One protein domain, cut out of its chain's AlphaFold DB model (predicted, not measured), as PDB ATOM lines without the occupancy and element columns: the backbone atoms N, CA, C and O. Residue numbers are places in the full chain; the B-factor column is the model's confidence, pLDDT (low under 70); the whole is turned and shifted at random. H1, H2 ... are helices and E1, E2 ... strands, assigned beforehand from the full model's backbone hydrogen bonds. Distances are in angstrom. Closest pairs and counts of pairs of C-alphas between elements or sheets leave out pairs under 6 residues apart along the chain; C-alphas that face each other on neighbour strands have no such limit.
ATOM      1  N   SER A  82     108.139 196.310 117.064       89.38
ATOM      2  CA  SER A  82     108.188 195.382 115.934       89.38
ATOM      3  C   SER A  82     109.519 194.630 115.926       89.38
ATOM      4  O   SER A  82     110.583 195.248 115.982       89.38
ATOM      5  N   ARG A  83     109.470 193.293 115.872       92.56
ATOM      6  CA  ARG A  83     110.669 192.448 115.788       92.56
ATOM      7  C   ARG A  83     110.720 191.695 114.465       92.56
ATOM      8  O   ARG A  83     109.806 190.929 114.163       92.56
ATOM      9  N   GLY A  84     111.794 191.906 113.715       91.94
ATOM     10  CA  GLY A  84     112.183 191.107 112.558       91.94
ATOM     11  C   GLY A  84     113.221 190.053 112.945       91.94
ATOM     12  O   GLY A  84     114.033 190.270 113.848       91.94
ATOM     13  N   TYR A  85     113.182 188.915 112.259       93.06
ATOM     14  CA  TYR A  85     114.162 187.841 112.383       93.06
ATOM     15  C   TYR A  85     114.598 187.423 110.978       93.06
ATOM     16  O   TYR A  85     113.742 187.192 110.125       93.06
ATOM     17  N   THR A  86     115.904 187.346 110.733       90.56
ATOM     18  CA  THR A  86     116.498 186.882 109.468       90.56
ATOM     19  C   THR A  86     117.391 185.675 109.771       90.56
ATOM     20  O   THR A  86     118.237 185.752 110.655       90.56
ATOM     21  N   GLY A  87     117.187 184.549 109.084       89.75
ATOM     22  CA  GLY A  87     117.860 183.278 109.393       89.75
ATOM     23  C   GLY A  87     117.062 182.372 110.339       89.75
ATOM     24  O   GLY A  87     115.829 182.407 110.354       89.75
ATOM     25  N   ASP A  88     117.761 181.527 111.101       87.44
ATOM     26  CA  ASP A  88     117.155 180.591 112.052       87.44
ATOM     27  C   ASP A  88     116.455 181.332 113.205       87.44
ATOM     28  O   ASP A  88     117.035 182.145 113.934       87.44
ATOM     29  N   ARG A  89     115.160 181.058 113.371       87.38
ATOM     30  CA  ARG A  89     114.330 181.772 114.341       87.38
ATOM     31  C   ARG A  89     114.678 181.415 115.785       87.38
ATOM     32  O   ARG A  89     114.627 182.309 116.630       87.38
ATOM     33  N   ASP A  90     115.023 180.163 116.068       82.19
ATOM     34  CA  ASP A  90     115.301 179.691 117.424       82.19
ATOM     35  C   ASP A  90     116.638 180.252 117.913       82.19
ATOM     36  O   ASP A  90     116.698 180.826 119.005       82.19
ATOM     37  N   LEU A  91     117.667 180.239 117.059       79.69
ATOM     38  CA  LEU A  91     118.947 180.902 117.336       79.69
ATOM     39  C   LEU A  91     118.764 182.406 117.560       79.69
ATOM     40  O   LEU A  91     119.313 182.971 118.506       79.69
ATOM     41  N   SER A  92     117.901 183.051 116.771       84.31
ATOM     42  CA  SER A  92     117.607 184.474 116.953       84.31
ATOM     43  C   SER A  92     116.972 184.800 118.313       84.31
ATOM     44  O   SER A  92     117.115 185.922 118.808       84.31
ATOM     45  N   THR A  93     116.267 183.856 118.954       82.88
ATOM     46  CA  THR A  93     115.675 184.101 120.281       82.88
ATOM     47  C   THR A  93     116.713 184.209 121.397       82.88
ATOM     48  O   THR A  93     116.469 184.947 122.356       82.88
ATOM     49  N   LEU A  94     117.884 183.575 121.248       84.06
ATOM     50  CA  LEU A  94     119.004 183.684 122.196       84.06
ATOM     51  C   LEU A  94     119.501 185.132 122.312       84.06
ATOM     52  O   LEU A  94     119.878 185.593 123.388       84.06
ATOM     53  N   TYR A  95     119.400 185.885 121.217       86.50
ATOM     54  CA  TYR A  95     119.818 187.280 121.113       86.50
ATOM     55  C   TYR A  95     118.751 188.293 121.543       86.50
ATOM     56  O   TYR A  95     118.992 189.500 121.516       86.50
ATOM     57  N   ARG A  96     117.571 187.841 121.984       85.00
ATOM     58  CA  ARG A  96     116.468 188.738 122.362       85.00
ATOM     59  C   ARG A  96     116.823 189.665 123.526       85.00
ATOM     60  O   ARG A  96     116.477 190.840 123.494       85.00
ATOM     61  N   GLY A  97     117.524 189.153 124.536       79.88
ATOM     62  CA  GLY A  97     117.958 189.974 125.671       79.88
ATOM     63  C   GLY A  97     118.927 191.078 125.244       79.88
ATOM     64  O   GLY A  97     118.816 192.213 125.699       79.88
ATOM     65  N   GLU A  98     119.840 190.766 124.326       83.12
ATOM     66  CA  GLU A  98     120.774 191.747 123.769       83.12
ATOM     67  C   GLU A  98     120.087 192.754 122.852       83.12
ATOM     68  O   GLU A  98     120.439 193.931 122.861       83.12
ATOM     69  N   SER A  99     119.071 192.330 122.106       85.62
ATOM     70  CA  SER A  99     118.337 193.220 121.217       85.62
ATOM     71  C   SER A  99     117.474 194.232 121.969       85.62
ATOM     72  O   SER A  99     117.439 195.410 121.606       85.62
ATOM     73  N   ASP A 100     116.890 193.818 123.094       84.44
ATOM     74  CA  ASP A 100     116.183 194.712 124.009       84.44
ATOM     75  C   ASP A 100     117.152 195.691 124.702       84.44
ATOM     76  O   ASP A 100     116.843 196.880 124.821       84.44
ATOM     77  N   LYS A 101     118.357 195.237 125.089       79.62
ATOM     78  CA  LYS A 101     119.420 196.119 125.608       79.62
ATOM     79  C   LYS A 101     119.887 197.131 124.562       79.62
ATOM     80  O   LYS A 101     120.068 198.297 124.901       79.62
ATOM     81  N   LEU A 102     120.064 196.705 123.311       80.00
ATOM     82  CA  LEU A 102     120.483 197.581 122.217       80.00
ATOM     83  C   LEU A 102     119.439 198.669 121.954       80.00
ATOM     84  O   LEU A 102     119.775 199.843 121.830       80.00
ATOM     85  N   LEU A 103     118.155 198.299 121.951       84.56
ATOM     86  CA  LEU A 103     117.060 199.258 121.839       84.56
ATOM     87  C   LEU A 103     117.012 200.217 123.039       84.56
ATOM     88  O   LEU A 103     116.736 201.404 122.870       84.56
ATOM     89  N   TYR A 104     117.296 199.735 124.251       80.12
ATOM     90  CA  TYR A 104     117.378 200.585 125.441       80.12
ATOM     91  C   TYR A 104     118.514 201.610 125.327       80.12
ATOM     92  O   TYR A 104     118.307 202.796 125.580       80.12
ATOM     93  N   GLN A 105     119.694 201.170 124.888       75.31
ATOM     94  CA  GLN A 105     120.834 202.047 124.625       75.31
ATOM     95  C   GLN A 105     120.501 203.087 123.552       75.31
ATOM     96  O   GLN A 105     120.722 204.274 123.779       75.31
ATOM     97  N   LEU A 106     119.885 202.670 122.440       78.88
ATOM     98  CA  LEU A 106     119.402 203.568 121.389       78.88
ATOM     99  C   LEU A 106     118.449 204.637 121.943       78.88
ATOM    100  O   LEU A 106     118.584 205.816 121.624       78.88
ATOM    101  N   LYS A 107     117.506 204.247 122.806       78.25
ATOM    102  CA  LYS A 107     116.550 205.183 123.412       78.25
ATOM    103  C   LYS A 107     117.189 206.169 124.375       78.25
ATOM    104  O   LYS A 107     116.748 207.311 124.422       78.25
ATOM    105  N   ASN A 108     118.219 205.762 125.112       71.75
ATOM    106  CA  ASN A 108     118.934 206.675 126.006       71.75
ATOM    107  C   ASN A 108     119.697 207.765 125.243       71.75
ATOM    108  O   ASN A 108     119.947 208.828 125.804       71.75
ATOM    109  N   LEU A 109     120.033 207.522 123.972       66.25
ATOM    110  CA  LEU A 109     120.659 208.514 123.095       66.25
ATOM    111  C   LEU A 109     119.648 209.490 122.475       66.25
ATOM    112  O   LEU A 109     120.033 210.565 122.017       66.25
ATOM    113  N   MET A 110     118.352 209.167 122.478       68.81
ATOM    114  CA  MET A 110     117.321 210.065 121.962       68.81
ATOM    115  C   MET A 110     117.115 211.253 122.911       68.81
ATOM    116  O   MET A 110     116.371 211.177 123.891       68.81
ATOM    117  N   GLN A 111     117.726 212.398 122.602       63.25
ATOM    118  CA  GLN A 111     117.428 213.643 123.307       63.25
ATOM    119  C   GLN A 111     116.052 214.194 122.897       63.25
ATOM    120  O   GLN A 111     115.709 214.275 121.718       63.25
ATOM    121  N   PHE A 112     115.284 214.673 123.882       44.97
ATOM    122  CA  PHE A 112     113.863 215.066 123.792       44.97
ATOM    123  C   PHE A 112     113.514 216.175 122.766       44.97
ATOM    124  O   PHE A 112     112.354 216.554 122.626       44.97
ATOM    125  N   ARG A 113     114.495 216.748 122.055       44.66
ATOM    126  CA  ARG A 113     114.294 217.814 121.050       44.66
ATOM    127  C   ARG A 113     114.887 217.511 119.675       44.66
ATOM    128  O   ARG A 113     114.730 218.326 118.771       44.66
ATOM    129  N   GLN A 114     115.523 216.356 119.509       55.38
ATOM    130  CA  GLN A 114     116.058 215.875 118.239       55.38
ATOM    131  C   GLN A 114     115.438 214.507 117.964       55.38
ATOM    132  O   GLN A 114     116.086 213.477 118.102       55.38
ATOM    133  N   LEU A 115     114.149 214.496 117.610       53.41
ATOM    134  CA  LEU A 115     113.425 213.292 117.180       53.41
ATOM    135  C   LEU A 115     113.886 212.858 115.774       53.41
ATOM    136  O   LEU A 115     113.079 212.746 114.852       53.41
ATOM    137  N   GLY A 116     115.197 212.692 115.596       61.06
ATOM    138  CA  GLY A 116     115.782 212.072 114.418       61.06
ATOM    139  C   GLY A 116     115.549 210.564 114.440       61.06
ATOM    140  O   GLY A 116     115.333 209.965 115.493       61.06
ATOM    141  N   GLN A 117     115.584 209.953 113.262       72.31
ATOM    142  CA  GLN A 117     115.669 208.506 113.129       72.31
ATOM    143  C   GLN A 117     117.056 208.070 113.609       72.31
ATOM    144  O   GLN A 117     118.043 208.333 112.928       72.31
ATOM    145  N   LEU A 118     117.130 207.430 114.777       74.06
ATOM    146  CA  LEU A 118     118.370 206.822 115.261       74.06
ATOM    147  C   LEU A 118     118.379 205.336 114.912       74.06
ATOM    148  O   LEU A 118     117.351 204.654 115.018       74.06
ATOM    149  N   LYS A 119     119.552 204.832 114.520       80.88
ATOM    150  CA  LYS A 119     119.772 203.424 114.180       80.88
ATOM    151  C   LYS A 119     121.070 202.950 114.827       80.88
ATOM    152  O   LYS A 119     122.134 203.509 114.595       80.88
ATOM    153  N   MET A 120     120.987 201.877 115.602       77.31
ATOM    154  CA  MET A 120     122.133 201.248 116.250       77.31
ATOM    155  C   MET A 120     122.240 199.797 115.798       77.31
ATOM    156  O   MET A 120     121.244 199.074 115.764       77.31
ATOM    157  N   THR A 121     123.454 199.374 115.461       79.88
ATOM    158  CA  THR A 121     123.728 198.022 114.972       79.88
ATOM    159  C   THR A 121     124.820 197.397 115.832       79.88
ATOM    160  O   THR A 121     125.906 197.956 115.966       79.88
ATOM    161  N   ARG A 122     124.550 196.228 116.413       80.00
ATOM    162  CA  ARG A 122     125.527 195.411 117.142       80.00
ATOM    163  C   ARG A 122     125.818 194.151 116.343       80.00
ATOM    164  O   ARG A 122     124.895 193.413 116.015       80.00
ATOM    165  N   LEU A 123     127.092 193.917 116.059       71.56
ATOM    166  CA  LEU A 123     127.572 192.690 115.437       71.56
ATOM    167  C   LEU A 123     128.259 191.827 116.497       71.56
ATOM    168  O   LEU A 123     129.030 192.337 117.308       71.56
ATOM    169  N   PHE A 124     127.971 190.532 116.478       75.44
ATOM    170  CA  PHE A 124     128.585 189.527 117.334       75.44
ATOM    171  C   PHE A 124     129.651 188.746 116.562       75.44
ATOM    172  O   PHE A 124     129.631 188.668 115.334       75.44
ATOM    173  N   THR A 125     130.594 188.154 117.294       61.06
ATOM    174  CA  THR A 125     131.720 187.391 116.729       61.06
ATOM    175  C   THR A 125     131.290 186.133 115.983       61.06
ATOM    176  O   THR A 125     132.038 185.628 115.157       61.06
ATOM    177  N   ASP A 126     130.098 185.614 116.271       70.12
ATOM    178  CA  ASP A 126     129.523 184.472 115.564       70.12
ATOM    179  C   ASP A 126     128.933 184.853 114.194       70.12
ATOM    180  O   ASP A 126     128.512 183.963 113.468       70.12
ATOM    181  N   GLY A 127     128.904 186.146 113.841       69.12
ATOM    182  CA  GLY A 127     128.302 186.679 112.616       69.12
ATOM    183  C   GLY A 127     126.888 187.243 112.801       69.12
ATOM    184  O   GLY A 127     126.347 187.833 111.864       69.12
ATOM    185  N   THR A 128     126.289 187.119 113.990       80.62
ATOM    186  CA  THR A 128     124.944 187.641 114.263       80.62
ATOM    187  C   THR A 128     124.925 189.170 114.235       80.62
ATOM    188  O   THR A 128     125.726 189.826 114.902       80.62
ATOM    189  N   VAL A 129     123.965 189.764 113.519       81.25
ATOM    190  CA  VAL A 129     123.738 191.216 113.462       81.25
ATOM    191  C   VAL A 129     122.413 191.558 114.141       81.25
ATOM    192  O   VAL A 129     121.350 191.126 113.709       81.25
ATOM    193  N   ILE A 130     122.439 192.410 115.162       88.38
ATOM    194  CA  ILE A 130     121.237 193.018 115.736       88.38
ATOM    195  C   ILE A 130     121.173 194.475 115.299       88.38
ATOM    196  O   ILE A 130     122.083 195.248 115.569       88.38
ATOM    197  N   THR A 131     120.073 194.875 114.670       85.31
ATOM    198  CA  THR A 131     119.818 196.264 114.283       85.31
ATOM    199  C   THR A 131     118.595 196.784 115.028       85.31
ATOM    200  O   THR A 131     117.497 196.279 114.823       85.31
ATOM    201  N   ALA A 132     118.760 197.804 115.864       89.62
ATOM    202  CA  ALA A 132     117.667 198.532 116.497       89.62
ATOM    203  C   ALA A 132     117.506 199.903 115.830       89.62
ATOM    204  O   ALA A 132     118.493 200.591 115.581       89.62
ATOM    205  N   TRP A 133     116.279 200.334 115.557       87.31
ATOM    206  CA  TRP A 133     116.006 201.715 115.161       87.31
ATOM    207  C   TRP A 133     114.704 202.221 115.777       87.31
ATOM    208  O   TRP A 133     113.776 201.448 116.024       87.31
ATOM    209  N   SER A 134     114.637 203.527 116.028       83.56
ATOM    210  CA  SER A 134     113.437 204.189 116.540       83.56
ATOM    211  C   SER A 134     113.092 205.364 115.633       83.56
ATOM    212  O   SER A 134     113.919 206.244 115.392       83.56
ATOM    213  N   ILE A 135     111.879 205.348 115.081       80.25
ATOM    214  CA  ILE A 135     111.366 206.380 114.175       80.25
ATOM    215  C   ILE A 135     110.115 206.962 114.820       80.25
ATOM    216  O   ILE A 135     109.107 206.272 114.966       80.25
ATOM    217  N   PHE A 136     110.182 208.225 115.244       75.00
ATOM    218  CA  PHE A 136     109.058 208.938 115.868       75.00
ATOM    219  C   PHE A 136     108.391 208.172 117.033       75.00
ATOM    220  O   PHE A 136     107.182 208.256 117.238       75.00
ATOM    221  N   GLY A 137     109.180 207.414 117.804       70.38
ATOM    222  CA  GLY A 137     108.703 206.626 118.944       70.38
ATOM    223  C   GLY A 137     108.126 205.247 118.600       70.38
ATOM    224  O   GLY A 137     107.691 204.547 119.518       70.38
ATOM    225  N   GLN A 138     108.124 204.845 117.323       81.94
ATOM    226  CA  GLN A 138     107.949 203.447 116.925       81.94
ATOM    227  C   GLN A 138     109.299 202.740 116.951       81.94
ATOM    228  O   GLN A 138     110.261 203.215 116.346       81.94
ATOM    229  N   ASP A 139     109.349 201.605 117.643       88.94
ATOM    230  CA  ASP A 139     110.582 200.865 117.864       88.94
ATOM    231  C   ASP A 139     110.622 199.608 117.009       88.94
ATOM    232  O   ASP A 139     109.665 198.825 116.961       88.94
ATOM    233  N   PHE A 140     111.766 199.396 116.377       91.06
ATOM    234  CA  PHE A 140     112.019 198.254 115.528       91.06
ATOM    235  C   PHE A 140     113.334 197.610 115.933       91.06
ATOM    236  O   PHE A 140     114.321 198.290 116.221       91.06
ATOM    237  N   VAL A 141     113.345 196.286 115.936       91.69
ATOM    238  CA  VAL A 141     114.541 195.487 116.178       91.69
ATOM    239  C   VAL A 141     114.566 194.359 115.158       91.69
ATOM    240  O   VAL A 141     113.615 193.589 115.079       91.69
ATOM    241  N   ASN A 142     115.643 194.239 114.392       93.94
ATOM    242  CA  ASN A 142     115.897 193.092 113.530       93.94
ATOM    243  C   ASN A 142     117.076 192.288 114.079       93.94
ATOM    244  O   ASN A 142     118.113 192.873 114.390       93.94
ATOM    245  N   ILE A 143     116.919 190.972 114.193       90.94
ATOM    246  CA  ILE A 143     117.997 190.044 114.552       90.94
ATOM    247  C   ILE A 143     118.275 189.179 113.326       90.94
ATOM    248  O   ILE A 143     117.399 188.439 112.886       90.94
ATOM    249  N   ASP A 144     119.470 189.301 112.764       87.31
ATOM    250  CA  ASP A 144     119.929 188.537 111.611       87.31
ATOM    251  C   ASP A 144     121.016 187.547 112.037       87.31
ATOM    252  O   ASP A 144     122.150 187.935 112.317       87.31
ATOM    253  N   VAL A 145     120.651 186.267 112.090       86.19
ATOM    254  CA  VAL A 145     121.560 185.136 112.340       86.19
ATOM    255  C   VAL A 145     121.875 184.370 111.050       86.19
ATOM    256  O   VAL A 145     122.472 183.300 111.100       86.19
ATOM    257  N   SER A 146     121.480 184.871 109.873       78.81
ATOM    258  CA  SER A 146     121.721 184.177 108.592       78.81
ATOM    259  C   SER A 146     123.205 184.048 108.240       78.81
ATOM    260  O   SER A 146     123.578 183.210 107.424       78.81
ATOM    261  N   ARG A 147     124.049 184.861 108.881       73.06
ATOM    262  CA  ARG A 147     125.508 184.868 108.734       73.06
ATOM    263  C   ARG A 147     126.221 184.115 109.858       73.06
ATOM    264  O   ARG A 147     127.439 184.225 109.969       73.06
ATOM    265  N   MET A 148     125.473 183.406 110.708       69.50
ATOM    266  CA  MET A 148     126.037 182.719 111.860       69.50
ATOM    267  C   MET A 148     126.922 181.554 111.401       69.50
ATOM    268  O   MET A 148     126.447 180.642 110.722       69.50
ATOM    269  N   ILE A 149     128.204 181.575 111.769       63.12
ATOM    270  CA  ILE A 149     129.117 180.459 111.495       63.12
ATOM    271  C   ILE A 149     128.684 179.281 112.386       63.12
ATOM    272  O   ILE A 149     128.524 179.470 113.598       63.12
ATOM    273  N   PRO A 150     128.460 178.068 111.840       55.16
ATOM    274  CA  PRO A 150     128.036 176.923 112.634       55.16
ATOM    275  C   PRO A 150     129.018 176.654 113.777       55.16
ATOM    276  O   PRO A 150     130.228 176.580 113.576       55.16
ATOM    277  N   ILE A 151     128.479 176.441 114.978       50.12
ATOM    278  CA  ILE A 151     129.221 176.276 116.244       50.12
ATOM    279  C   ILE A 151     130.275 175.140 116.180       50.12
ATOM    280  O   ILE A 151     131.186 175.096 116.999       50.12
ATOM    281  N   GLY A 160     133.190 185.540 124.793       49.84
ATOM    282  CA  GLY A 160     132.625 186.660 125.556       49.84
ATOM    283  C   GLY A 160     133.541 187.656 126.274       49.84
ATOM    284  O   GLY A 160     133.041 188.293 127.197       49.84
ATOM    285  N   GLU A 161     134.800 187.842 125.882       62.78
ATOM    286  CA  GLU A 161     135.700 188.726 126.637       62.78
ATOM    287  C   GLU A 161     135.483 190.228 126.365       62.78
ATOM    288  O   GLU A 161     135.458 191.020 127.300       62.78
ATOM    289  N   CYS A 162     135.186 190.673 125.144       61.53
ATOM    290  CA  CYS A 162     134.792 192.072 124.938       61.53
ATOM    291  C   CYS A 162     133.785 192.271 123.807       61.53
ATOM    292  O   CYS A 162     133.756 191.524 122.832       61.53
ATOM    293  N   THR A 163     132.910 193.269 123.973       68.88
ATOM    294  CA  THR A 163     131.858 193.624 123.005       68.88
ATOM    295  C   THR A 163     132.119 195.019 122.463       68.88
ATOM    296  O   THR A 163     132.191 195.968 123.236       68.88
ATOM    297  N   VAL A 164     132.197 195.173 121.143       68.44
ATOM    298  CA  VAL A 164     132.276 196.482 120.479       68.44
ATOM    299  C   VAL A 164     130.947 196.745 119.767       68.44
ATOM    300  O   VAL A 164     130.429 195.888 119.059       68.44
ATOM    301  N   THR A 165     130.355 197.918 119.984       72.19
ATOM    302  CA  THR A 165     129.077 198.335 119.387       72.19
ATOM    303  C   THR A 165     129.261 199.647 118.634       72.19
ATOM    304  O   THR A 165     129.656 200.651 119.229       72.19
ATOM    305  N   PHE A 166     128.914 199.660 117.347       70.75
ATOM    306  CA  PHE A 166     128.842 200.882 116.547       70.75
ATOM    307  C   PHE A 166     127.462 201.541 116.678       70.75
ATOM    308  O   PHE A 166     126.425 200.876 116.727       70.75
ATOM    309  N   ILE A 167     127.447 202.868 116.723       70.81
ATOM    310  CA  ILE A 167     126.266 203.705 116.932       70.81
ATOM    311  C   ILE A 167     126.195 204.711 115.780       70.81
ATOM    312  O   ILE A 167     127.190 205.359 115.456       70.81
ATOM    313  N   ASP A 168     125.023 204.812 115.145       65.44
ATOM    314  CA  ASP A 168     124.772 205.659 113.971       65.44
ATOM    315  C   ASP A 168     125.737 205.414 112.800       65.44
ATOM    316  O   ASP A 168     125.991 206.305 111.992       65.44
ATOM    317  N   LEU A 169     126.272 204.193 112.675       67.88
ATOM    318  CA  LEU A 169     127.071 203.828 111.511       67.88
ATOM    319  C   LEU A 169     126.131 203.528 110.332       67.88
ATOM    320  O   LEU A 169     125.347 202.570 110.402       67.88
ATOM    321  N   PRO A 170     126.150 204.341 109.261       64.81
ATOM    322  CA  PRO A 170     125.318 204.093 108.098       64.81
ATOM    323  C   PRO A 170     125.701 202.755 107.456       64.81
ATOM    324  O   PRO A 170     126.870 202.467 107.234       64.81
ATOM    325  N   VAL A 171     124.697 201.935 107.132       68.44
ATOM    326  CA  VAL A 171     124.902 200.707 106.335       68.44
ATOM    327  C   VAL A 171     125.315 201.030 104.903       68.44
ATOM    328  O   VAL A 171     125.965 200.219 104.250       68.44
ATOM    329  N   SER A 172     124.943 202.219 104.429       69.00
ATOM    330  CA  SER A 172     125.398 202.741 103.160       69.00
ATOM    331  C   SER A 172     125.545 204.256 103.202       69.00
ATOM    332  O   SER A 172     124.734 204.942 103.829       69.00
ATOM    333  N   VAL A 173     126.587 204.758 102.552       70.62
ATOM    334  CA  VAL A 173     126.885 206.182 102.406       70.62
ATOM    335  C   VAL A 173     126.855 206.558 100.934       70.62
ATOM    336  O   VAL A 173     127.305 205.794 100.080       70.62
ATOM    337  N   GLN A 174     126.304 207.731 100.635       69.25
ATOM    338  CA  GLN A 174     126.451 208.309  99.304       69.25
ATOM    339  C   GLN A 174     127.928 208.687  99.092       69.25
ATOM    340  O   GLN A 174     128.523 209.203 100.033       69.25
ATOM    341  N   PRO A 175     128.507 208.476  97.902       65.44
ATOM    342  CA  PRO A 175     129.775 209.093  97.544       65.44
ATOM    343  C   PRO A 175     129.606 210.621  97.484       65.44
ATOM    344  O   PRO A 175     128.694 211.112  96.803       65.44
ATOM    345  N   MET A 176     130.420 211.373  98.229       54.78
ATOM    346  CA  MET A 176     130.341 212.837  98.302       54.78
ATOM    347  C   MET A 176     130.738 213.493  96.984       54.78
ATOM    348  O   MET A 176     131.825 213.258  96.471       54.78
ATOM    349  N   ARG A 177     129.931 214.466  96.545       50.53
ATOM    350  CA  ARG A 177     130.369 215.517  95.622       50.53
ATOM    351  C   ARG A 177     129.761 216.851  96.037       50.53
ATOM    352  O   ARG A 177     128.572 217.062  95.833       50.53
ATOM    353  N   TYR A 178     130.556 217.762  96.591       43.94
ATOM    354  CA  TYR A 178     130.137 219.159  96.736       43.94
ATOM    355  C   TYR A 178     131.315 220.119  96.576       43.94
ATOM    356  O   TYR A 178     131.957 220.449  97.569       43.94
ATOM    357  N   PRO A 179     131.540 220.691  95.385       36.72
ATOM    358  CA  PRO A 179     132.257 221.951  95.297       36.72
ATOM    359  C   PRO A 179     131.375 223.043  95.933       36.72
ATOM    360  O   PRO A 179     130.382 223.476  95.349       36.72
ATOM    361  N   GLY A 180     131.696 223.458  97.166       39.53
ATOM    362  CA  GLY A 180     131.137 224.677  97.783       39.53
ATOM    363  C   GLY A 180     130.450 224.561  99.152       39.53
ATOM    364  O   GLY A 180     130.031 225.588  99.681       39.53
ATOM    365  N   GLN A 181     130.341 223.371  99.756       42.94
ATOM    366  CA  GLN A 181     129.882 223.200 101.158       42.94
ATOM    367  C   GLN A 181     130.899 222.482 102.051       42.94
ATOM    368  O   GLN A 181     130.584 222.042 103.154       42.94
ATOM    369  N   ILE A 182     132.125 222.376 101.563       51.97
ATOM    370  CA  ILE A 182     133.241 221.777 102.271       51.97
ATOM    371  C   ILE A 182     133.646 222.754 103.381       51.97
ATOM    372  O   ILE A 182     133.793 223.957 103.121       51.97
ATOM    373  N   LYS A 183     133.787 222.287 104.629       57.25
ATOM    374  CA  LYS A 183     134.451 223.122 105.645       57.25
ATOM    375  C   LYS A 183     135.853 223.469 105.146       57.25
ATOM    376  O   LYS A 183     136.416 222.724 104.356       57.25
ATOM    377  N   ALA A 184     136.434 224.578 105.596       66.19
ATOM    378  CA  ALA A 184     137.752 225.002 105.112       66.19
ATOM    379  C   ALA A 184     138.840 223.910 105.269       66.19
ATOM    380  O   ALA A 184     139.832 223.929 104.547       66.19
ATOM    381  N   GLU A 185     138.642 222.968 106.197       68.50
ATOM    382  CA  GLU A 185     139.506 221.816 106.469       68.50
ATOM    383  C   GLU A 185     139.170 220.499 105.727       68.50
ATOM    384  O   GLU A 185     139.901 219.520 105.884       68.50
ATOM    385  N   GLU A 186     138.080 220.423 104.962       64.12
ATOM    386  CA  GLU A 186     137.666 219.206 104.246       64.12
ATOM    387  C   GLU A 186     138.138 219.253 102.765       64.12
ATOM    388  O   GLU A 186     138.405 220.326 102.222       64.12
ATOM    389  N   ILE A 187     138.304 218.097 102.106       63.19
ATOM    390  CA  ILE A 187     138.816 217.972 100.723       63.19
ATOM    391  C   ILE A 187     137.713 217.398  99.818       63.19
ATOM    392  O   ILE A 187     136.974 216.504 100.228       63.19
ATOM    393  N   GLU A 188     137.599 217.900  98.584       57.28
ATOM    394  CA  GLU A 188     136.647 217.396  97.579       57.28
ATOM    395  C   GLU A 188     136.938 215.924  97.216       57.28
ATOM    396  O   GLU A 188     138.095 215.527  97.110       57.28
ATOM    397  N   GLY A 189     135.891 215.105  97.048       56.84
ATOM    398  CA  GLY A 189     136.010 213.666  96.746       56.84
ATOM    399  C   GLY A 189     136.268 212.760  97.960       56.84
ATOM    400  O   GLY A 189     136.510 211.558  97.809       56.84
ATOM    401  N   ILE A 190     136.220 213.323  99.174       61.62
ATOM    402  CA  ILE A 190     136.375 212.597 100.434       61.62
ATOM    403  C   ILE A 190     135.067 212.628 101.228       61.62
ATOM    404  O   ILE A 190     134.575 213.698 101.579       61.62
ATOM    405  N   ASP A 191     134.553 211.452 101.591       63.22
ATOM    406  CA  ASP A 191     133.420 211.336 102.508       63.22
ATOM    407  C   ASP A 191     133.894 211.355 103.957       63.22
ATOM    408  O   ASP A 191     134.629 210.469 104.388       63.22
ATOM    409  N   TYR A 192     133.435 212.345 104.723       69.31
ATOM    410  CA  TYR A 192     133.724 212.481 106.150       69.31
ATOM    411  C   TYR A 192     132.586 211.885 106.977       69.31
ATOM    412  O   TYR A 192     131.498 212.454 107.075       69.31
ATOM    413  N   ILE A 193     132.847 210.753 107.626       71.62
ATOM    414  CA  ILE A 193     131.848 210.015 108.395       71.62
ATOM    415  C   ILE A 193     132.191 210.140 109.877       71.62
ATOM    416  O   ILE A 193     133.293 209.808 110.315       71.62
ATOM    417  N   LYS A 194     131.235 210.636 110.670       73.31
ATOM    418  CA  LYS A 194     131.320 210.596 112.132       73.31
ATOM    419  C   LYS A 194     130.529 209.395 112.630       73.31
ATOM    420  O   LYS A 194     129.323 209.322 112.423       73.31
ATOM    421  N   THR A 195     131.212 208.478 113.298       72.31
ATOM    422  CA  THR A 195     130.628 207.255 113.843       72.31
ATOM    423  C   THR A 195     130.850 207.226 115.338       72.31
ATOM    424  O   THR A 195     131.986 207.326 115.802       72.31
ATOM    425  N   TYR A 196     129.770 207.077 116.096       72.75
ATOM    426  CA  TYR A 196     129.874 206.859 117.529       72.75
ATOM    427  C   TYR A 196     130.122 205.377 117.786       72.75
ATOM    428  O   TYR A 196     129.658 204.506 117.048       72.75
ATOM    429  N   TYR A 197     130.880 205.069 118.825       77.88
ATOM    430  CA  TYR A 197     131.143 203.692 119.204       77.88
ATOM    431  C   TYR A 197     131.159 203.562 120.719       77.88
ATOM    432  O   TYR A 197     131.439 204.500 121.464       77.88
ATOM    433  N   SER A 198     130.832 202.368 121.181       74.69
ATOM    434  CA  SER A 198     130.986 201.977 122.573       74.69
ATOM    435  C   SER A 198     131.641 200.610 122.610       74.69
ATOM    436  O   SER A 198     131.458 199.795 121.706       74.69
ATOM    437  N   TYR A 199     132.427 200.360 123.644       74.69
ATOM    438  CA  TYR A 199     133.012 199.055 123.870       74.69
ATOM    439  C   TYR A 199     132.877 198.697 125.343       74.69
ATOM    440  O   TYR A 199     132.957 199.558 126.219       74.69
ATOM    441  N   ASP A 200     132.635 197.421 125.594       75.06
ATOM    442  CA  ASP A 200     132.568 196.835 126.917       75.06
ATOM    443  C   ASP A 200     133.687 195.797 127.026       75.06
ATOM    444  O   ASP A 200     133.625 194.737 126.401       75.06
ATOM    445  N   ILE A 201     134.724 196.148 127.788       72.44
ATOM    446  CA  ILE A 201     135.862 195.279 128.120       72.44
ATOM    447  C   ILE A 201     135.720 194.648 129.506       72.44
ATOM    448  O   ILE A 201     136.639 193.975 129.957       72.44
ATOM    449  N   SER A 202     134.582 194.825 130.192       74.38
ATOM    450  CA  SER A 202     134.389 194.332 131.568       74.38
ATOM    451  C   SER A 202     134.502 192.812 131.700       74.38
ATOM    452  O   SER A 202     134.679 192.299 132.804       74.38
ATOM    453  N   ARG A 203     134.403 192.088 130.583       71.94
ATOM    454  CA  ARG A 203     134.536 190.633 130.526       71.94
ATOM    455  C   ARG A 203     135.905 190.162 130.037       71.94
ATOM    456  O   ARG A 203     136.122 188.958 129.989       71.94
ATOM    457  N   CYS A 204     136.816 191.074 129.700       75.00
ATOM    458  CA  CYS A 204     138.115 190.754 129.131       75.00
ATOM    459  C   CYS A 204     139.132 190.775 130.260       75.00
ATOM    460  O   CYS A 204     139.560 191.842 130.692       75.00
ATOM    461  N   SER A 205     139.501 189.594 130.758       77.88
ATOM    462  CA  SER A 205     140.454 189.466 131.868       77.88
ATOM    463  C   SER A 205     141.841 190.013 131.534       77.88
ATOM    464  O   SER A 205     142.567 190.416 132.439       77.88
ATOM    465  N   ASP A 206     142.178 190.053 130.244       75.31
ATOM    466  CA  ASP A 206     143.469 190.513 129.730       75.31
ATOM    467  C   ASP A 206     143.443 191.971 129.241       75.31
ATOM    468  O   ASP A 206     144.476 192.504 128.828       75.31
ATOM    469  N   CYS A 207     142.279 192.625 129.265       76.12
ATOM    470  CA  CYS A 207     142.145 194.025 128.886       76.12
ATOM    471  C   CYS A 207     142.271 194.899 130.134       76.12
ATOM    472  O   CYS A 207     141.655 194.637 131.166       76.12
ATOM    473  N   ASN A 208     143.050 195.971 130.038       76.75
ATOM    474  CA  ASN A 208     143.173 196.967 131.098       76.75
ATOM    475  C   ASN A 208     142.890 198.365 130.532       76.75
ATOM    476  O   ASN A 208     142.674 198.530 129.331       76.75
ATOM    477  N   ASP A 209     142.916 199.390 131.383       73.19
ATOM    478  CA  ASP A 209     142.701 200.782 130.958       73.19
ATOM    479  C   ASP A 209     143.756 201.284 129.943       73.19
ATOM    480  O   ASP A 209     143.607 202.371 129.391       73.19
ATOM    481  N   GLN A 210     144.820 200.507 129.690       72.75
ATOM    482  CA  GLN A 210     145.856 200.785 128.692       72.75
ATOM    483  C   GLN A 210     145.693 199.992 127.385       72.75
ATOM    484  O   GLN A 210     146.554 200.106 126.514       72.75
ATOM    485  N   SER A 211     144.638 199.189 127.225       75.00
ATOM    486  CA  SER A 211     144.366 198.501 125.961       75.00
ATOM    487  C   SER A 211     144.163 199.505 124.824       75.00
ATOM    488  O   SER A 211     143.377 200.449 124.939       75.00
ATOM    489  N   GLU A 212     144.869 199.297 123.712       79.75
ATOM    490  CA  GLU A 212     144.798 200.182 122.553       79.75
ATOM    491  C   GLU A 212     143.591 199.813 121.688       79.75
ATOM    492  O   GLU A 212     143.395 198.652 121.317       79.75
ATOM    493  N   PHE A 213     142.778 200.814 121.355       78.06
ATOM    494  CA  PHE A 213     141.665 200.660 120.428       78.06
ATOM    495  C   PHE A 213     142.111 201.114 119.039       78.06
ATOM    496  O   PHE A 213     142.491 202.269 118.862       78.06
ATOM    497  N   THR A 214     142.059 200.220 118.052       81.81
ATOM    498  CA  THR A 214     142.519 200.510 116.686       81.81
ATOM    499  C   THR A 214     141.410 200.286 115.668       81.81
ATOM    500  O   THR A 214     140.599 199.369 115.816       81.81
ATOM    501  N   PHE A 215     141.389 201.126 114.632       80.88
ATOM    502  CA  PHE A 215     140.500 200.996 113.484       80.88
ATOM    503  C   PHE A 215     141.327 200.726 112.233       80.88
ATOM    504  O   PHE A 215     142.266 201.461 111.935       80.88
ATOM    505  N   GLU A 216     140.957 199.688 111.500       81.25
ATOM    506  CA  GLU A 216     141.557 199.318 110.226       81.25
ATOM    507  C   GLU A 216     140.472 199.305 109.150       81.25
ATOM    508  O   GLU A 216     139.361 198.826 109.380       81.25
ATOM    509  N   PHE A 217     140.788 199.853 107.981       76.06
ATOM    510  CA  PHE A 217     139.871 199.926 106.854       76.06
ATOM    511  C   PHE A 217     140.399 199.045 105.734       76.06
ATOM    512  O   PHE A 217     141.445 199.343 105.158       76.06
ATOM    513  N   THR A 218     139.669 197.984 105.411       73.19
ATOM    514  CA  THR A 218     139.938 197.155 104.234       73.19
ATOM    515  C   THR A 218     138.798 197.314 103.240       73.19
ATOM    516  O   THR A 218     137.658 197.574 103.620       73.19
ATOM    517  N   PHE A 219     139.092 197.210 101.951       68.25
ATOM    518  CA  PHE A 219     138.069 197.312 100.917       68.25
ATOM    519  C   PHE A 219     137.691 195.913 100.482       68.25
ATOM    520  O   PHE A 219     138.549 195.129 100.084       68.25
ATOM    521  N   ASP A 220     136.404 195.621 100.593       61.66
ATOM    522  CA  ASP A 220     135.843 194.367 100.138       61.66
ATOM    523  C   ASP A 220     135.356 194.532  98.707       61.66
ATOM    524  O   ASP A 220     134.643 195.487  98.367       61.66
ATOM    525  N   GLU A 221     135.713 193.559  97.876       56.94
ATOM    526  CA  GLU A 221     135.074 193.387  96.584       56.94
ATOM    527  C   GLU A 221     133.573 193.148  96.804       56.94
ATOM    528  O   GLU A 221     133.188 192.424  97.733       56.94
ATOM    529  N   PRO A 222     132.694 193.753  95.988       52.38
ATOM    530  CA  PRO A 222     131.269 193.503  96.098       52.38
ATOM    531  C   PRO A 222     131.000 191.992  95.996       52.38
ATOM    532  O   PRO A 222     131.478 191.353  95.052       52.38
ATOM    533  N   PRO A 223     130.237 191.394  96.930       46.25
ATOM    534  CA  PRO A 223     129.935 189.969  96.886       46.25
ATOM    535  C   PRO A 223     129.251 189.621  95.555       46.25
ATOM    536  O   PRO A 223     128.165 190.118  95.263       46.25
ATOM    537  N   CYS A 254     142.531 201.403  98.049       51.09
ATOM    538  CA  CYS A 254     141.696 202.456  98.632       51.09
ATOM    539  C   CYS A 254     142.012 202.563 100.137       51.09
ATOM    540  O   CYS A 254     142.265 201.549 100.789       51.09
ATOM    541  N   ARG A 255     142.039 203.777 100.706       60.94
ATOM    542  CA  ARG A 255     142.412 203.988 102.119       60.94
ATOM    543  C   ARG A 255     141.267 204.619 102.904       60.94
ATOM    544  O   ARG A 255     140.910 205.759 102.664       60.94
ATOM    545  N   GLY A 256     140.687 203.914 103.865       68.25
ATOM    546  CA  GLY A 256     139.971 204.602 104.939       68.25
ATOM    547  C   GLY A 256     140.995 205.129 105.942       68.25
ATOM    548  O   GLY A 256     141.988 204.453 106.208       68.25
ATOM    549  N   GLU A 257     140.796 206.325 106.482       78.31
ATOM    550  CA  GLU A 257     141.687 206.888 107.504       78.31
ATOM    551  C   GLU A 257     140.861 207.497 108.635       78.31
ATOM    552  O   GLU A 257     139.935 208.271 108.384       78.31
ATOM    553  N   VAL A 258     141.206 207.185 109.887       81.69
ATOM    554  CA  VAL A 258     140.677 207.921 111.041       81.69
ATOM    555  C   VAL A 258     141.327 209.301 111.067       81.69
ATOM    556  O   VAL A 258     142.540 209.418 111.174       81.69
ATOM    557  N   ILE A 259     140.513 210.346 110.972       82.44
ATOM    558  CA  ILE A 259     140.948 211.747 111.006       82.44
ATOM    559  C   ILE A 259     141.074 212.233 112.447       82.44
ATOM    560  O   ILE A 259     141.997 212.965 112.787       82.44
ATOM    561  N   ASP A 260     140.095 211.875 113.271       85.06
ATOM    562  CA  ASP A 260     139.977 212.308 114.658       85.06
ATOM    563  C   ASP A 260     139.223 211.238 115.452       85.06
ATOM    564  O   ASP A 260     138.344 210.551 114.928       85.06
ATOM    565  N   GLN A 261     139.558 211.117 116.727       89.00
ATOM    566  CA  GLN A 261     138.828 210.321 117.695       89.00
ATOM    567  C   GLN A 261     138.687 211.127 118.983       89.00
ATOM    568  O   GLN A 261     139.635 211.758 119.448       89.00
ATOM    569  N   GLY A 262     137.503 211.092 119.580       86.69
ATOM    570  CA  GLY A 262     137.219 211.898 120.757       86.69
ATOM    571  C   GLY A 262     136.005 211.415 121.523       86.69
ATOM    572  O   GLY A 262     135.427 210.369 121.233       86.69
ATOM    573  N   GLU A 263     135.615 212.199 122.518       85.69
ATOM    574  CA  GLU A 263     134.413 211.980 123.309       85.69
ATOM    575  C   GLU A 263     133.663 213.306 123.416       85.69
ATOM    576  O   GLU A 263     134.248 214.341 123.740       85.69
ATOM    577  N   ASP A 264     132.374 213.290 123.092       81.62
ATOM    578  CA  ASP A 264     131.491 214.438 123.275       81.62
ATOM    579  C   ASP A 264     130.249 214.055 124.095       81.62
ATOM    580  O   ASP A 264     130.162 212.961 124.652       81.62
ATOM    581  N   ALA A 265     129.274 214.962 124.194       73.62
ATOM    582  CA  ALA A 265     128.051 214.733 124.966       73.62
ATOM    583  C   ALA A 265     127.218 213.517 124.497       73.62
ATOM    584  O   ALA A 265     126.332 213.082 125.232       73.62
ATOM    585  N   ASN A 266     127.479 212.986 123.299       67.44
ATOM    586  CA  ASN A 266     126.808 211.820 122.727       67.44
ATOM    587  C   ASN A 266     127.653 210.532 122.825       67.44
ATOM    588  O   ASN A 266     127.170 209.468 122.440       67.44
ATOM    589  N   GLY A 267     128.880 210.605 123.359       77.25
ATOM    590  CA  GLY A 267     129.761 209.464 123.612       77.25
ATOM    591  C   GLY A 267     131.082 209.508 122.841       77.25
ATOM    592  O   GLY A 267     131.456 210.526 122.250       77.25
ATOM    593  N   LYS A 268     131.803 208.379 122.859       81.56
ATOM    594  CA  LYS A 268     133.051 208.208 122.103       81.56
ATOM    595  C   LYS A 268     132.753 208.130 120.610       81.56
ATOM    596  O   LYS A 268     131.798 207.472 120.191       81.56
ATOM    597  N   TYR A 269     133.564 208.800 119.803       82.06
ATOM    598  CA  TYR A 269     133.395 208.857 118.360       82.06
ATOM    599  C   TYR A 269     134.720 208.710 117.625       82.06
ATOM    600  O   TYR A 269     135.776 209.090 118.129       82.06
ATOM    601  N   ILE A 270     134.623 208.224 116.392       81.25
ATOM    602  CA  ILE A 270     135.631 208.430 115.361       81.25
ATOM    603  C   ILE A 270     135.058 209.291 114.248       81.25
ATOM    604  O   ILE A 270     133.911 209.132 113.830       81.25
ATOM    605  N   ARG A 271     135.868 210.221 113.762       80.50
ATOM    606  CA  ARG A 271     135.697 210.829 112.452       80.50
ATOM    607  C   ARG A 271     136.694 210.161 111.540       80.50
ATOM    608  O   ARG A 271     137.893 210.208 111.792       80.50
ATOM    609  N   TRP A 272     136.203 209.554 110.484       81.50
ATOM    610  CA  TRP A 272     137.035 208.911 109.491       81.50
ATOM    611  C   TRP A 272     136.652 209.424 108.119       81.50
ATOM    612  O   TRP A 272     135.532 209.895 107.902       81.50
ATOM    613  N   LYS A 273     137.620 209.383 107.214       73.75
ATOM    614  CA  LYS A 273     137.392 209.632 105.804       73.75
ATOM    615  C   LYS A 273     137.501 208.352 105.022       73.75
ATOM    616  O   LYS A 273     138.335 207.499 105.332       73.75
ATOM    617  N   VAL A 274     136.721 208.279 103.958       72.00
ATOM    618  CA  VAL A 274     136.941 207.297 102.910       72.00
ATOM    619  C   VAL A 274     136.976 207.999 101.564       72.00
ATOM    620  O   VAL A 274     136.137 208.849 101.270       72.00
ATOM    621  N   TYR A 275     138.005 207.697 100.775       64.75
ATOM    622  CA  TYR A 275     138.127 208.233  99.424       64.75
ATOM    623  C   TYR A 275     137.175 207.436  98.538       64.75
ATOM    624  O   TYR A 275     137.376 206.239  98.320       64.75
ATOM    625  N   THR A 276     136.106 208.090  98.097       56.88
ATOM    626  CA  THR A 276     135.078 207.494  97.237       56.88
ATOM    627  C   THR A 276     135.186 207.966  95.794       56.88
ATOM    628  O   THR A 276     134.617 207.325  94.910       56.88
ATOM    629  N   GLU A 277     135.957 209.029  95.545       53.31
ATOM    630  CA  GLU A 277     136.184 209.593  94.219       53.31
ATOM    631  C   GLU A 277     137.697 209.734  93.947       53.31
ATOM    632  O   GLU A 277     138.422 210.428  94.656       53.31
ATOM    633  N   GLY A 278     138.187 209.072  92.895       50.94
ATOM    634  CA  GLY A 278     139.437 209.457  92.232       50.94
ATOM    635  C   GLY A 278     139.148 210.463  91.113       50.94
ATOM    636  O   GLY A 278     138.008 210.544  90.651       50.94
ATOM    637  N   GLN A 279     140.170 211.173  90.606       44.66
ATOM    638  CA  GLN A 279     140.034 212.129  89.483       44.66
ATOM    639  C   GLN A 279     139.241 211.567  88.285       44.66
ATOM    640  O   GLN A 279     138.586 212.323  87.569       44.66
ATOM    641  N   TYR A 280     139.267 210.243  88.097       43.31
ATOM    642  CA  TYR A 280     138.700 209.556  86.939       43.31
ATOM    643  C   TYR A 280     137.718 208.440  87.281       43.31
ATOM    644  O   TYR A 280     137.494 207.592  86.435       43.31
ATOM    645  N   ASN A 281     137.158 208.350  88.492       45.28
ATOM    646  CA  ASN A 281     136.240 207.243  88.752       45.28
ATOM    647  C   ASN A 281     135.204 207.575  89.832       45.28
ATOM    648  O   ASN A 281     135.522 207.743  91.006       45.28
ATOM    649  N   ARG A 282     133.952 207.695  89.380       54.12
ATOM    650  CA  ARG A 282     132.783 208.187  90.135       54.12
ATOM    651  C   ARG A 282     131.748 207.086  90.400       54.12
ATOM    652  O   ARG A 282     130.588 207.354  90.692       54.12
ATOM    653  N   SER A 283     132.161 205.832  90.237       54.72
ATOM    654  CA  SER A 283     131.285 204.663  90.115       54.72
ATOM    655  C   SER A 283     130.744 204.109  91.439       54.72
ATOM    656  O   SER A 283     129.832 203.284  91.407       54.72
ATOM    657  N   GLY A 284     131.306 204.551  92.571       55.75
ATOM    658  CA  GLY A 284     131.162 204.040  93.941       55.75
ATOM    659  C   GLY A 284     130.078 202.986  94.186       55.75
ATOM    660  O   GLY A 284     128.995 203.316  94.672       55.75
ATOM    661  N   LEU A 285     130.397 201.721  93.896       64.56
ATOM    662  CA  LEU A 285     129.905 200.578  94.661       64.56
ATOM    663  C   LEU A 285     131.118 199.884  95.277       64.56
ATOM    664  O   LEU A 285     131.812 199.125  94.604       64.56
ATOM    665  N   ALA A 286     131.388 200.176  96.544       67.81
ATOM    666  CA  ALA A 286     132.489 199.569  97.283       67.81
ATOM    667  C   ALA A 286     132.033 199.211  98.695       67.81
ATOM    668  O   ALA A 286     131.324 199.988  99.337       67.81
ATOM    669  N   GLY A 287     132.442 198.041  99.181       69.56
ATOM    670  CA  GLY A 287     132.325 197.705 100.592       69.56
ATOM    671  C   GLY A 287     133.547 198.230 101.332       69.56
ATOM    672  O   GLY A 287     134.672 197.858 101.014       69.56
ATOM    673  N   VAL A 288     133.347 199.087 102.326       73.25
ATOM    674  CA  VAL A 288     134.411 199.524 103.232       73.25
ATOM    675  C   VAL A 288     134.271 198.719 104.509       73.25
ATOM    676  O   VAL A 288     133.371 198.966 105.311       73.25
ATOM    677  N   ARG A 289     135.142 197.736 104.701       79.38
ATOM    678  CA  ARG A 289     135.207 196.965 105.934       79.38
ATOM    679  C   ARG A 289     135.966 197.765 106.986       79.38
ATOM    680  O   ARG A 289     137.175 197.946 106.908       79.38
ATOM    681  N   VAL A 290     135.232 198.227 107.986       80.44
ATOM    682  CA  VAL A 290     135.737 198.878 109.190       80.44
ATOM    683  C   VAL A 290     135.956 197.806 110.250       80.44
ATOM    684  O   VAL A 290     134.998 197.252 110.794       80.44
ATOM    685  N   THR A 291     137.216 197.513 110.544       82.25
ATOM    686  CA  THR A 291     137.627 196.597 111.607       82.25
ATOM    687  C   THR A 291     137.992 197.410 112.837       82.25
ATOM    688  O   THR A 291     138.967 198.152 112.820       82.25
ATOM    689  N   ALA A 292     137.224 197.279 113.912       82.12
ATOM    690  CA  ALA A 292     137.555 197.866 115.202       82.12
ATOM    691  C   ALA A 292     138.075 196.770 116.132       82.12
ATOM    692  O   ALA A 292     137.373 195.787 116.371       82.12
ATOM    693  N   SER A 293     139.289 196.935 116.655       83.81
ATOM    694  CA  SER A 293     139.931 195.932 117.506       83.81
ATOM    695  C   SER A 293     140.503 196.517 118.794       83.81
ATOM    696  O   SER A 293     141.022 197.634 118.807       83.81
ATOM    697  N   VAL A 294     140.411 195.738 119.872       82.50
ATOM    698  CA  VAL A 294     141.058 196.008 121.161       82.50
ATOM    699  C   VAL A 294     142.302 195.138 121.241       82.50
ATOM    700  O   VAL A 294     142.206 193.909 121.145       82.50
ATOM    701  N   LYS A 295     143.462 195.771 121.409       83.38
ATOM    702  CA  LYS A 295     144.752 195.093 121.551       83.38
ATOM    703  C   LYS A 295     145.235 195.152 122.998       83.38
ATOM    704  O   LYS A 295     145.003 196.136 123.704       83.38
ATOM    705  N   ASP A 296     145.893 194.089 123.449       82.56
ATOM    706  CA  ASP A 296     146.628 194.103 124.716       82.56
ATOM    707  C   ASP A 296     147.944 194.899 124.597       82.56
ATOM    708  O   ASP A 296     148.304 195.390 123.526       82.56
ATOM    709  N   GLN A 297     148.689 195.021 125.699       80.62
ATOM    710  CA  GLN A 297     149.981 195.726 125.717       80.62
ATOM    711  C   GLN A 297     151.053 195.075 124.824       80.62
ATOM    712  O   GLN A 297     152.032 195.731 124.470       80.62
ATOM    713  N   ALA A 298     150.892 193.797 124.467       84.69
ATOM    714  CA  ALA A 298     151.771 193.095 123.538       84.69
ATOM    715  C   ALA A 298     151.351 193.296 122.067       84.69
ATOM    716  O   ALA A 298     152.009 192.774 121.168       84.69
ATOM    717  N   GLY A 299     150.272 194.047 121.811       82.94
ATOM    718  CA  GLY A 299     149.712 194.275 120.480       82.94
ATOM    719  C   GLY A 299     148.815 193.139 119.976       82.94
ATOM    720  O   GLY A 299     148.400 193.158 118.815       82.94
ATOM    721  N   THR A 300     148.494 192.154 120.819       83.06
ATOM    722  CA  THR A 300     147.650 191.009 120.456       83.06
ATOM    723  C   THR A 300     146.186 191.427 120.451       83.06
ATOM    724  O   THR A 300     145.688 191.961 121.440       83.06
ATOM    725  N   VAL A 301     145.471 191.160 119.356       81.62
ATOM    726  CA  VAL A 301     144.030 191.437 119.244       81.62
ATOM    727  C   VAL A 301     143.252 190.519 120.193       81.62
ATOM    728  O   VAL A 301     143.254 189.303 120.017       81.62
ATOM    729  N   LYS A 302     142.579 191.104 121.190       82.56
ATOM    730  CA  LYS A 302     141.740 190.390 122.171       82.56
ATOM    731  C   LYS A 302     140.276 190.330 121.752       82.56
ATOM    732  O   LYS A 302     139.616 189.317 121.948       82.56
ATOM    733  N   CYS A 303     139.784 191.382 121.106       77.94
ATOM    734  CA  CYS A 303     138.521 191.338 120.377       77.94
ATOM    735  C   CYS A 303     138.578 192.212 119.138       77.94
ATOM    736  O   CYS A 303     139.276 193.224 119.096       77.94
ATOM    737  N   SER A 304     137.811 191.806 118.133       79.12
ATOM    738  CA  SER A 304     137.655 192.530 116.883       79.12
ATOM    739  C   SER A 304     136.211 192.428 116.412       79.12
ATOM    740  O   SER A 304     135.575 191.384 116.554       79.12
ATOM    741  N   VAL A 305     135.696 193.520 115.862       76.50
ATOM    742  CA  VAL A 305     134.413 193.570 115.166       76.50
ATOM    743  C   VAL A 305     134.651 194.150 113.778       76.50
ATOM    744  O   VAL A 305     135.412 195.102 113.623       76.50
ATOM    745  N   GLN A 306     134.004 193.582 112.766       79.19
ATOM    746  CA  GLN A 306     134.134 194.027 111.380       79.19
ATOM    747  C   GLN A 306     132.772 194.449 110.849       79.19
ATOM    748  O   GLN A 306     131.865 193.631 110.802       79.19
ATOM    749  N   LEU A 307     132.606 195.695 110.417       72.94
ATOM    750  CA  LEU A 307     131.398 196.118 109.707       72.94
ATOM    751  C   LEU A 307     131.742 196.507 108.275       72.94
ATOM    752  O   LEU A 307     132.685 197.252 108.064       72.94
ATOM    753  N   VAL A 308     130.937 196.080 107.306       73.00
ATOM    754  CA  VAL A 308     131.013 196.590 105.933       73.00
ATOM    755  C   VAL A 308     130.045 197.764 105.767       73.00
ATOM    756  O   VAL A 308     128.835 197.605 105.923       73.00
ATOM    757  N   VAL A 309     130.583 198.943 105.456       73.62
ATOM    758  CA  VAL A 309     129.842 200.147 105.064       73.62
ATOM    759  C   VAL A 309     129.830 200.218 103.541       73.62
ATOM    760  O   VAL A 309     130.886 200.291 102.919       73.62
ATOM    761  N   MET A 310     128.648 200.197 102.929       71.19
ATOM    762  CA  MET A 310     128.537 200.251 101.470       71.19
ATOM    763  C   MET A 310     128.598 201.695 100.971       71.19
ATOM    764  O   MET A 310     127.688 202.482 101.218       71.19
ATOM    765  N   VAL A 311     129.623 202.051 100.211       72.56
ATOM    766  CA  VAL A 311     129.587 203.273  99.404       72.56
ATOM    767  C   VAL A 311     128.677 202.993  98.217       72.56
ATOM    768  O   VAL A 311     128.961 202.080  97.443       72.56
ATOM    769  N   ASP A 312     127.571 203.730  98.108       77.12
ATOM    770  CA  ASP A 312     126.539 203.498  97.103       77.12
ATOM    771  C   ASP A 312     126.163 204.791  96.362       77.12
ATOM    772  O   ASP A 312     125.450 205.660  96.872       77.12
ATOM    773  N   CYS A 313     126.593 204.890  95.104       77.94
ATOM    774  CA  CYS A 313     126.261 206.005  94.223       77.94
ATOM    775  C   CYS A 313     124.755 206.179  93.925       77.94
ATOM    776  O   CYS A 313     124.353 207.283  93.571       77.94
ATOM    777  N   CYS A 314     123.887 205.183  94.142       82.44
ATOM    778  CA  CYS A 314     122.435 205.346  93.985       82.44
ATOM    779  C   CYS A 314     121.802 206.255  95.033       82.44
ATOM    780  O   CYS A 314     120.729 206.809  94.788       82.44
ATOM    781  N   LEU A 315     122.460 206.446  96.178       78.44
ATOM    782  CA  LEU A 315     122.001 207.384  97.200       78.44
ATOM    783  C   LEU A 315     122.177 208.848  96.772       78.44
ATOM    784  O   LEU A 315     121.638 209.748  97.417       78.44
ATOM    785  N   ARG A 316     122.877 209.098  95.659       74.38
ATOM    786  CA  ARG A 316     123.039 210.434  95.098       74.38
ATOM    787  C   ARG A 316     121.762 210.925  94.427       74.38
ATOM    788  O   ARG A 316     121.292 210.395  93.413       74.38
TER     789      ARG A 316
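What this domain is: This is residues 82 to 151, 160 to 223 and 254 to 316 of the 658 residues of an uncharacterized protein of Thermoplasmata archaeon (UniProt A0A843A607). One long, twisted sheet of eight strands runs through two lobes: at one end H1 and H2 cover the strands E1, E4, E3 and E2, and at the other end E5, E6, E9 and E8 stand partly face to face with a second, smaller sheet, E7, E10 and E11. The two sheets make a crossed sandwich in this second lobe, and the helices lie away from the small sheet. The printed part has 197 residues, mostly strand by class, in the order E1, H1, H2, then E2 to E11. The large sheet, in the order E1, E4, E3, E2, E5, E6, E9, E8, is mixed, and the small one, E7, E10, E11, is antiparallel. The whole is compact, with a radius of gyration of the C-alphas of 17.6 A, and spans 48 by 45 by 38 A.

Where its parts are: Across the large sheet come E1, residues 82 to 86, which begins at C-alpha 82 at (108.188, 195.382, 115.934), E4, residues 138 to 144, E3, residues 129 to 135, E2, residues 118 to 123, and E5, residues 163 to 167. Next come E6, residues 190 to 200, 31.1 A from first to last C-alpha, E9, residues 267 to 275, 25.6 A, and E8, residues 256 to 264, 22.5 A, which bends by 52 degrees at residue 259. H1 holds residues 89 to 94, and H2 residues 96 to 109, 20.2 A, from C-alpha 96 at (116.468, 188.738, 122.362). The small sheet holds E7, residues 212 to 220, 24.8 A, E10, residues 285 to 295, 31.2 A, and E11, residues 301 to 312, 30.7 A, which ends at C-alpha 312 at (126.539, 203.498, 97.103).

How they stand to each other: From edge to edge of the large sheet the strands' lines turn by 150 degrees. E1 and E4 are parallel, with N 84 and O 141 at 2.8 A, within hydrogen-bond range. E2, E3 and E4 form a meander, each strand the antiparallel neighbour of the one before; N 131 and O 142 are 2.8 A apart, and N 120 and O 132 2.8 A. E2 and E5 are antiparallel with no N and O within range, though C-alphas 120 and 167 face each other at 4.9 A. E6 pairs in a staggered way, with E5 over residues 196 to 200, where N 198 and O 165 are 2.9 A apart, and with E9 over residues 190 to 196, where N 193 and O 272 are 2.8 A apart. E8 and E9 form a hairpin, with N 269 and O 262 at 2.8 A. H1 and H2 on one face of this sheet give two layers. H2 is on the sheet at a height of 7.4 A, over E3 and E2 and slantwise to the strands, at 39 degrees to E2 on the local plane; its closest C-alphas to E3 are those of Leu 103 and Ala 132, 5.4 A. H1 is at a height of 8.8 A and runs across the strands, over E4. E1, H1 with H2, and E2 form a split strand-helix-strand unit, two strands running the same way with E4 and E3 between them, and its crossover is left-handed. Every O i to N i+4 pair is within range in H2, and 1 of 2 in H1. In the small sheet N 216 and O 291 of E7 and E10 are 2.8 A apart, and N 290 and O 307 of the hairpin E10 and E11 2.7 A. The sandwich, two sheets face to face, has its strands at 83 degrees. The closest C-alphas of E5 and E11 are those of Val 164 and Val 305, 6.4 A; of E7 and E8, those of Phe 217 and Gly 256, 5.1 A.

The domain as a whole: The C-alphas farthest apart are those of Asp 90 and Ala 184, 52.0 A. Residues 152 to 159 and 224 to 253 are not printed, with gaps of 14.4 A and 17.2 A between C-alphas. The links E5 to E6 and E6 to E7 are long; in the first, residues 172 to 173 pair in parallel with residues 310 to 311 of E11. The mean pLDDT of the printed part is 72.9, with 65 residues under 70, among them 109 to 116, 174 to 192 and 275 to 287.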